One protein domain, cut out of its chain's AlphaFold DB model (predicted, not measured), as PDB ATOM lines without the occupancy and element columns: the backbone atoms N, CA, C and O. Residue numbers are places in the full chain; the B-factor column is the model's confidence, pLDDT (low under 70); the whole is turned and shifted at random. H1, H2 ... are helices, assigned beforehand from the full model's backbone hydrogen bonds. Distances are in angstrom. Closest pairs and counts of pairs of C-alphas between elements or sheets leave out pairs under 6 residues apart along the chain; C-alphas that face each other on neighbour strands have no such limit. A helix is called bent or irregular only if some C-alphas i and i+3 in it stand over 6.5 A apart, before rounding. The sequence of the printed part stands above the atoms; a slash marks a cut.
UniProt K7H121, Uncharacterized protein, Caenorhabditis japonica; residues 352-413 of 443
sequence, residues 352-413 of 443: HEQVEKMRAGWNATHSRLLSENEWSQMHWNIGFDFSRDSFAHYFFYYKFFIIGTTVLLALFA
ATOM      1  N   HIS A 352     -44.227   2.382   4.640       79.19
ATOM      2  CA  HIS A 352     -44.243   3.126   5.910       79.19
ATOM      3  C   HIS A 352     -43.438   2.418   7.013       79.19
ATOM      4  O   HIS A 352     -42.510   3.007   7.567       79.19
ATOM      5  N   GLU A 353     -43.715   1.134   7.253       82.44
ATOM      6  CA  GLU A 353     -43.010   0.317   8.245       82.44
ATOM      7  C   GLU A 353     -41.490   0.281   8.003       82.44
ATOM      8  O   GLU A 353     -40.693   0.353   8.940       82.44
ATOM      9  N   GLN A 354     -41.061   0.176   6.742       85.44
ATOM     10  CA  GLN A 354     -39.647   0.173   6.374       85.44
ATOM     11  C   GLN A 354     -38.981   1.527   6.631       85.44
ATOM     12  O   GLN A 354     -37.834   1.543   7.081       85.44
ATOM     13  N   VAL A 355     -39.674   2.642   6.381       83.62
ATOM     14  CA  VAL A 355     -39.156   3.983   6.689       83.62
ATOM     15  C   VAL A 355     -39.020   4.182   8.199       83.62
ATOM     16  O   VAL A 355     -37.967   4.626   8.650       83.62
ATOM     17  N   GLU A 356     -39.999   3.760   9.002       82.19
ATOM     18  CA  GLU A 356     -39.910   3.864  10.467       82.19
ATOM     19  C   GLU A 356     -38.809   2.965  11.055       82.19
ATOM     20  O   GLU A 356     -38.045   3.385  11.930       82.19
ATOM     21  N   LYS A 357     -38.634   1.746  10.525       85.19
ATOM     22  CA  LYS A 357     -37.485   0.896  10.884       85.19
ATOM     23  C   LYS A 357     -36.158   1.562  10.527       85.19
ATOM     24  O   LYS A 357     -35.212   1.502  11.313       85.19
ATOM     25  N   MET A 358     -36.084   2.213   9.365       83.00
ATOM     26  CA  MET A 358     -34.891   2.944   8.941       83.00
ATOM     27  C   MET A 358     -34.598   4.128   9.866       83.00
ATOM     28  O   MET A 358     -33.445   4.330  10.237       83.00
ATOM     29  N   ARG A 359     -35.626   4.866  10.291       83.62
ATOM     30  CA  ARG A 359     -35.524   5.961  11.263       83.62
ATOM     31  C   ARG A 359     -34.967   5.505  12.601       83.62
ATOM     32  O   ARG A 359     -34.011   6.103  13.098       83.62
ATOM     33  N   ALA A 360     -35.514   4.425  13.155       81.56
ATOM     34  CA  ALA A 360     -35.021   3.854  14.403       81.56
ATOM     35  C   ALA A 360     -33.543   3.434  14.291       81.56
ATOM     36  O   ALA A 360     -32.741   3.751  15.169       81.56
ATOM     37  N   GLY A 361     -33.167   2.781  13.184       80.69
ATOM     38  CA  GLY A 361     -31.782   2.383  12.923       80.69
ATOM     39  C   GLY A 361     -30.828   3.568  12.731       80.69
ATOM     40  O   GLY A 361     -29.713   3.551  13.253       80.69
ATOM     41  N   TRP A 362     -31.260   4.616  12.026       78.69
ATOM     42  CA  TRP A 362     -30.460   5.814  11.759       78.69
ATOM     43  C   TRP A 362     -30.118   6.571  13.040       78.69
ATOM     44  O   TRP A 362     -28.946   6.852  13.297       78.69
ATOM     45  N   ASN A 363     -31.125   6.820  13.880       76.31
ATOM     46  CA  ASN A 363     -30.957   7.529  15.150       76.31
ATOM     47  C   ASN A 363     -29.995   6.809  16.110       76.31
ATOM     48  O   ASN A 363     -29.415   7.446  16.983       76.31
ATOM     49  N   ALA A 364     -29.811   5.495  15.948       75.50
ATOM     50  CA  ALA A 364     -28.882   4.705  16.747       75.50
ATOM     51  C   ALA A 364     -27.435   4.710  16.216       75.50
ATOM     52  O   ALA A 364     -26.518   4.380  16.962       75.50
ATOM     53  N   THR A 365     -27.219   5.035  14.937       71.81
ATOM     54  CA  THR A 365     -25.936   4.789  14.248       71.81
ATOM     55  C   THR A 365     -25.252   6.043  13.712       71.81
ATOM     56  O   THR A 365     -24.043   6.012  13.492       71.81
ATOM     57  N   HIS A 366     -25.979   7.146  13.518       67.88
ATOM     58  CA  HIS A 366     -25.451   8.343  12.865       67.88
ATOM     59  C   HIS A 366     -25.434   9.554  13.801       67.88
ATOM     60  O   HIS A 366     -26.364   9.791  14.567       67.88
ATOM     61  N   SER A 367     -24.374  10.358  13.700       62.72
ATOM     62  CA  SER A 367     -24.202  11.593  14.476       62.72
ATOM     63  C   SER A 367     -25.069  12.749  13.968       62.72
ATOM     64  O   SER A 367     -25.484  13.598  14.756       62.72
ATOM     65  N   ARG A 368     -25.376  12.787  12.662       76.75
ATOM     66  CA  ARG A 368     -26.346  13.725  12.080       76.75
ATOM     67  C   ARG A 368     -27.745  13.128  12.172       76.75
ATOM     68  O   ARG A 368     -28.085  12.212  11.424       76.75
ATOM     69  N   LEU A 369     -28.572  13.695  13.038       75.75
ATOM     70  CA  LEU A 369     -29.998  13.391  13.065       75.75
ATOM     71  C   LEU A 369     -30.697  14.126  11.917       75.75
ATOM     72  O   LEU A 369     -30.467  15.317  11.708       75.75
ATOM     73  N   LEU A 370     -31.534  13.408  11.167       75.75
ATOM     74  CA  LEU A 370     -32.421  14.026  10.184       75.75
ATOM     75  C   LEU A 370     -33.548  14.775  10.900       75.75
ATOM     76  O   LEU A 370     -34.065  14.318  11.922       75.75
ATOM     77  N   SER A 371     -33.941  15.913  10.341       77.62
ATOM     78  CA  SER A 371     -35.081  16.691  10.814       77.62
ATOM     79  C   SER A 371     -36.404  15.951  10.586       77.62
ATOM     80  O   SER A 371     -36.544  15.133   9.676       77.62
ATOM     81  N   GLU A 372     -37.425  16.288  11.378       77.62
ATOM     82  CA  GLU A 372     -38.788  15.770  11.178       77.62
ATOM     83  C   GLU A 372     -39.338  16.075   9.778       77.62
ATOM     84  O   GLU A 372     -40.094  15.283   9.219       77.62
ATOM     85  N   ASN A 373     -38.923  17.192   9.177       78.19
ATOM     86  CA  ASN A 373     -39.323  17.544   7.820       78.19
ATOM     87  C   ASN A 373     -38.719  16.593   6.773       78.19
ATOM     88  O   ASN A 373     -39.415  16.177   5.852       78.19
ATOM     89  N   GLU A 374     -37.448  16.215   6.921       78.75
ATOM     90  CA  GLU A 374     -36.790  15.256   6.020       78.75
ATOM     91  C   GLU A 374     -37.437  13.867   6.115       78.75
ATOM     92  O   GLU A 374     -37.702  13.239   5.091       78.75
ATOM     93  N   TRP A 375     -37.778  13.413   7.326       79.69
ATOM     94  CA  TRP A 375     -38.526  12.166   7.510       79.69
ATOM     95  C   TRP A 375     -39.936  12.237   6.918       79.69
ATOM     96  O   TRP A 375     -40.362  11.317   6.219       79.69
ATOM     97  N   SER A 376     -40.647  13.344   7.139       75.19
ATOM     98  CA  SER A 376     -41.983  13.566   6.576       75.19
ATOM     99  C   SER A 376     -41.978  13.500   5.043       75.19
ATOM    100  O   SER A 376     -42.860  12.883   4.450       75.19
ATOM    101  N   GLN A 377     -40.944  14.032   4.380       75.75
ATOM    102  CA  GLN A 377     -40.796  13.925   2.921       75.75
ATOM    103  C   GLN A 377     -40.619  12.478   2.438       75.75
ATOM    104  O   GLN A 377     -41.143  12.111   1.381       75.75
ATOM    105  N   MET A 378     -39.928  11.633   3.212       78.00
ATOM    106  CA  MET A 378     -39.808  10.208   2.890       78.00
ATOM    107  C   MET A 378     -41.157   9.484   2.992       78.00
ATOM    108  O   MET A 378     -41.418   8.601   2.172       78.00
ATOM    109  N   HIS A 379     -42.011   9.880   3.946       73.25
ATOM    110  CA  HIS A 379     -43.370   9.353   4.129       73.25
ATOM    111  C   HIS A 379     -44.366   9.863   3.088       73.25
ATOM    112  O   HIS A 379     -45.161   9.087   2.567       73.25
ATOM    113  N   TRP A 380     -44.300  11.148   2.736       64.25
ATOM    114  CA  TRP A 380     -45.237  11.787   1.810       64.25
ATOM    115  C   TRP A 380     -45.253  11.134   0.422       64.25
ATOM    116  O   TRP A 380     -46.286  11.072  -0.241       64.25
ATOM    117  N   ASN A 381     -44.107  10.605  -0.009       62.97
ATOM    118  CA  ASN A 381     -43.956   9.941  -1.304       62.97
ATOM    119  C   ASN A 381     -44.345   8.455  -1.294       62.97
ATOM    120  O   ASN A 381     -44.263   7.788  -2.327       62.97
ATOM    121  N   ILE A 382     -44.774   7.933  -0.145       64.62
ATOM    122  CA  ILE A 382     -45.399   6.621  -0.030       64.62
ATOM    123  C   ILE A 382     -46.876   6.857  -0.338       64.62
ATOM    124  O   ILE A 382     -47.638   7.295   0.523       64.62
ATOM    125  N   GLY A 383     -47.266   6.658  -1.601       53.84
ATOM    126  CA  GLY A 383     -48.665   6.777  -2.024       53.84
ATOM    127  C   GLY A 383     -49.609   5.988  -1.105       53.84
ATOM    128  O   GLY A 383     -49.181   5.083  -0.390       53.84
ATOM    129  N   PHE A 384     -50.897   6.339  -1.103       48.47
ATOM    130  CA  PHE A 384     -51.879   5.689  -0.234       48.47
ATOM    131  C   PHE A 384     -51.935   4.180  -0.520       48.47
ATOM    132  O   PHE A 384     -52.435   3.756  -1.560       48.47
ATOM    133  N   ASP A 385     -51.413   3.380   0.404       50.84
ATOM    134  CA  ASP A 385     -51.528   1.926   0.391       50.84
ATOM    135  C   ASP A 385     -52.572   1.516   1.437       50.84
ATOM    136  O   ASP A 385     -52.609   2.064   2.539       50.84
ATOM    137  N   PHE A 386     -53.417   0.529   1.134       52.25
ATOM    138  CA  PHE A 386     -54.427  -0.000   2.063       52.25
ATOM    139  C   PHE A 386     -53.811  -0.889   3.160       52.25
ATOM    140  O   PHE A 386     -54.482  -1.730   3.760       52.25
ATOM    141  N   SER A 387     -52.523  -0.710   3.451       56.69
ATOM    142  CA  SER A 387     -51.881  -1.347   4.591       56.69
ATOM    143  C   SER A 387     -52.382  -0.722   5.898       56.69
ATOM    144  O   SER A 387     -52.617   0.485   6.002       56.69
ATOM    145  N   ARG A 388     -52.538  -1.555   6.936       55.78
ATOM    146  CA  ARG A 388     -52.986  -1.128   8.277       55.78
ATOM    147  C   ARG A 388     -52.126   0.006   8.847       55.78
ATOM    148  O   ARG A 388     -52.637   0.867   9.558       55.78
ATOM    149  N   ASP A 389     -50.840  -0.007   8.517       52.03
ATOM    150  CA  ASP A 389     -49.854   0.977   8.954       52.03
ATOM    151  C   ASP A 389     -50.032   2.334   8.252       52.03
ATOM    152  O   ASP A 389     -50.101   3.374   8.906       52.03
ATOM    153  N   SER A 390     -50.261   2.328   6.933       57.78
ATOM    154  CA  SER A 390     -50.567   3.552   6.176       57.78
ATOM    155  C   SER A 390     -51.885   4.189   6.639       57.78
ATOM    156  O   SER A 390     -51.963   5.409   6.787       57.78
ATOM    157  N   PHE A 391     -52.895   3.371   6.969       61.47
ATOM    158  CA  PHE A 391     -54.139   3.843   7.591       61.47
ATOM    159  C   PHE A 391     -53.909   4.482   8.961       61.47
ATOM    160  O   PHE A 391     -54.464   5.543   9.237       61.47
ATOM    161  N   ALA A 392     -53.101   3.855   9.822       62.56
ATOM    162  CA  ALA A 392     -52.799   4.389  11.145       62.56
ATOM    163  C   ALA A 392     -52.054   5.728  11.051       62.56
ATOM    164  O   ALA A 392     -52.427   6.677  11.739       62.56
ATOM    165  N   HIS A 393     -51.066   5.835  10.159       62.59
ATOM    166  CA  HIS A 393     -50.306   7.064   9.946       62.59
ATOM    167  C   HIS A 393     -51.196   8.208   9.432       62.59
ATOM    168  O   HIS A 393     -51.229   9.284  10.036       62.59
ATOM    169  N   TYR A 394     -52.011   7.957   8.398       63.94
ATOM    170  CA  TYR A 394     -52.982   8.938   7.893       63.94
ATOM    171  C   TYR A 394     -53.995   9.346   8.967       63.94
ATOM    172  O   TYR A 394     -54.289  10.530   9.128       63.94
ATOM    173  N   PHE A 395     -54.512   8.390   9.740       65.50
ATOM    174  CA  PHE A 395     -55.475   8.682  10.797       65.50
ATOM    175  C   PHE A 395     -54.860   9.536  11.911       65.50
ATOM    176  O   PHE A 395     -55.510  10.455  12.400       65.50
ATOM    177  N   PHE A 396     -53.602   9.287  12.287       64.50
ATOM    178  CA  PHE A 396     -52.897  10.083  13.293       64.50
ATOM    179  C   PHE A 396     -52.582  11.501  12.814       64.50
ATOM    180  O   PHE A 396     -52.771  12.451  13.580       64.50
ATOM    181  N   TYR A 397     -52.132  11.654  11.567       62.72
ATOM    182  CA  TYR A 397     -51.733  12.951  11.018       62.72
ATOM    183  C   TYR A 397     -52.947  13.830  10.686       62.72
ATOM    184  O   TYR A 397     -52.986  15.013  11.024       62.72
ATOM    185  N   TYR A 398     -54.000  13.234  10.120       66.62
ATOM    186  CA  TYR A 398     -55.235  13.927   9.753       66.62
ATOM    187  C   TYR A 398     -56.333  13.831  10.814       66.62
ATOM    188  O   TYR A 398     -57.476  14.191  10.530       66.62
ATOM    189  N   LYS A 399     -56.020  13.407  12.048       70.50
ATOM    190  CA  LYS A 399     -57.020  13.230  13.119       70.50
ATOM    191  C   LYS A 399     -57.934  14.441  13.285       70.50
ATOM    192  O   LYS A 399     -59.138  14.282  13.429       70.50
ATOM    193  N   PHE A 400     -57.394  15.655  13.188       73.31
ATOM    194  CA  PHE A 400     -58.179  16.883  13.313       73.31
ATOM    195  C   PHE A 400     -59.104  17.126  12.118       73.31
ATOM    196  O   PHE A 400     -60.228  17.579  12.306       73.31
ATOM    197  N   PHE A 401     -58.670  16.781  10.905       71.50
ATOM    198  CA  PHE A 401     -59.501  16.875   9.710       71.50
ATOM    199  C   PHE A 401     -60.614  15.817   9.720       71.50
ATOM    200  O   PHE A 401     -61.764  16.127   9.413       71.50
ATOM    201  N   ILE A 402     -60.303  14.589  10.145       76.31
ATOM    202  CA  ILE A 402     -61.271  13.491  10.276       76.31
ATOM    203  C   ILE A 402     -62.299  13.806  11.368       76.31
ATOM    204  O   ILE A 402     -63.499  13.696  11.124       76.31
ATOM    205  N   ILE A 403     -61.859  14.262  12.546       80.56
ATOM    206  CA  ILE A 403     -62.753  14.695  13.633       80.56
ATOM    207  C   ILE A 403     -63.592  15.899  13.184       80.56
ATOM    208  O   ILE A 403     -64.804  15.915  13.378       80.56
ATOM    209  N   GLY A 404     -62.981  16.890  12.527       80.56
ATOM    210  CA  GLY A 404     -63.686  18.068  12.019       80.56
ATOM    211  C   GLY A 404     -64.776  17.719  11.006       80.56
ATOM    212  O   GLY A 404     -65.906  18.190  11.126       80.56
ATOM    213  N   THR A 405     -64.474  16.846  10.042       79.88
ATOM    214  CA  THR A 405     -65.439  16.397   9.026       79.88
ATOM    215  C   THR A 405     -66.548  15.531   9.616       79.88
ATOM    216  O   THR A 405     -67.705  15.711   9.243       79.88
ATOM    217  N   THR A 406     -66.254  14.654  10.583       83.25
ATOM    218  CA  THR A 406     -67.299  13.880  11.283       83.25
ATOM    219  C   THR A 406     -68.210  14.759  12.131       83.25
ATOM    220  O   THR A 406     -69.424  14.568  12.096       83.25
ATOM    221  N   VAL A 407     -67.668  15.757  12.837       89.00
ATOM    222  CA  VAL A 407     -68.481  16.735  13.578       89.00
ATOM    223  C   VAL A 407     -69.353  17.546  12.618       89.00
ATOM    224  O   VAL A 407     -70.549  17.686  12.861       89.00
ATOM    225  N   LEU A 408     -68.804  18.020  11.495       88.00
ATOM    226  CA  LEU A 408     -69.568  18.727  10.460       88.00
ATOM    227  C   LEU A 408     -70.696  17.870   9.876       88.00
ATOM    228  O   LEU A 408     -71.818  18.356   9.743       88.00
ATOM    229  N   LEU A 409     -70.433  16.597   9.572       90.19
ATOM    230  CA  LEU A 409     -71.449  15.663   9.080       90.19
ATOM    231  C   LEU A 409     -72.535  15.393  10.127       90.19
ATOM    232  O   LEU A 409     -73.713  15.360   9.781       90.19
ATOM    233  N   ALA A 410     -72.164  15.251  11.402       90.75
ATOM    234  CA  ALA A 410     -73.123  15.086  12.490       90.75
ATOM    235  C   ALA A 410     -73.999  16.337  12.666       90.75
ATOM    236  O   ALA A 410     -75.218  16.224  12.783       90.75
ATOM    237  N   LEU A 411     -73.404  17.533  12.614       91.06
ATOM    238  CA  LEU A 411     -74.136  18.801  12.653       91.06
ATOM    239  C   LEU A 411     -75.073  18.945  11.453       91.06
ATOM    240  O   LEU A 411     -76.223  19.342  11.626       91.06
ATOM    241  N   PHE A 412     -74.617  18.575  10.255       91.88
ATOM    242  CA  PHE A 412     -75.439  18.592   9.050       91.88
ATOM    243  C   PHE A 412     -76.604  17.601   9.142       91.88
ATOM    244  O   PHE A 412     -77.732  17.951   8.807       91.88
ATOM    245  N   ALA A 413     -76.372  16.392   9.662       91.62
ATOM    246  CA  ALA A 413     -77.422  15.401   9.891       91.62
ATOM    247  C   ALA A 413     -78.446  15.873  10.939       91.62
ATOM    248  O   ALA A 413     -79.651  15.724  10.734       91.62
TER     249      ALA A 413
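What this domain is: This is residues 352 to 413 of the 443 residues of an uncharacterized protein of Caenorhabditis japonica (UniProt K7H121). A hairpin of two helices, H1 and H2, makes one end of the model, and a straight helical arm, H4, makes the other, with H3 between them, about perpendicular to both H1 and H4. H3 and H4 make a corner at the single residue that joins them, and residues 404 to 413 of H4 stick out from the body, so that the arm makes much of the length. The printed part has 62 residues with four named helices, in the order H1, H2, H3, H4 along the chain, and no named strand; the class is all helix. The whole is only just loose, close to extended, with a radius of gyration of the C-alphas of 15.6 A, and its C-alphas span 53 by 22 by 17 A.

Where its parts are: The printed part begins with H1, residues 352 to 365, whose first C-alpha, that of His 352, is at (-44.243, 3.126, 5.910); from there to C-alpha 365 is 20.2 A. After residues 366 to 371 comes H2, residues 372 to 380, 12.1 A from first to last C-alpha. Residues 381 to 387 lead to H3, residues 388 to 397, which is 14.4 A long by the same measure and begins with C-alpha 388 at (-52.986, -1.128, 8.277). Tyr 398 alone stands between H3 and H4, residues 399 to 413. H4 is the longest helix by residues, with 15, and runs 20.8 A from C-alpha 399 to C-alpha 413, which is at (-77.422, 15.401, 9.891).

How they stand to each other: H1 and H2 touch, with 4 pairs of C-alphas within 8 A, and form a helical hairpin. Their closest C-alphas are those of His 352 and His 379, 6.5 A apart. They run opposite ways at a shallow tilt of 28 degrees, and their centres are 12.2 A apart. H1 and H3 only just touch, with 3 pairs of C-alphas within 8 A, and they touch only at their ends. H1 touches H3 with residues 352 to 353 alone; the closest C-alphas of the two helices are those of His 352 and Ser 390, 6.3 A apart. The lines of H1 and H3 are about perpendicular, at 74 degrees. H2 and H3 are apart, though they follow each other in the chain. H3 and H4 are close but not clearly touching, with 1 pair of C-alphas within 8 A, those of Phe 395 and Ile 402, 7.5 A apart. Their lines are about perpendicular, at 80 degrees. H4 touches no helix, and it is apart from H1 and from H2. In H1, H2, H3 and H4, every pair of backbone O of residue i and N of residue i+4 is within hydrogen-bond range. None of the four helices is bent or irregular.

The domain as a whole: The two C-alphas farthest apart are those of Ser 367 and Ala 413, at 53.6 A, while the first and last printed C-alphas, those of His 352 and Ala 413, are 35.6 A apart. Three stretches stand free: residues 363 to 368, of which 363 to 365 belong to H1; residues 396 to 401, of which 399 to 401 belong to H4; and residues 404 to 413, which belong to H4. The body without them has 40 residues and spans 31 by 19 by 17 A. The printed part has no cut. The link from H3 to H4 is tight, those from H1 to H2 and from H2 to H3 are short, and no link is long. The mean pLDDT of the printed part is 73.5; residues 366 to 367 and 380 to 398 are under 70, and H3 has a mean of 61.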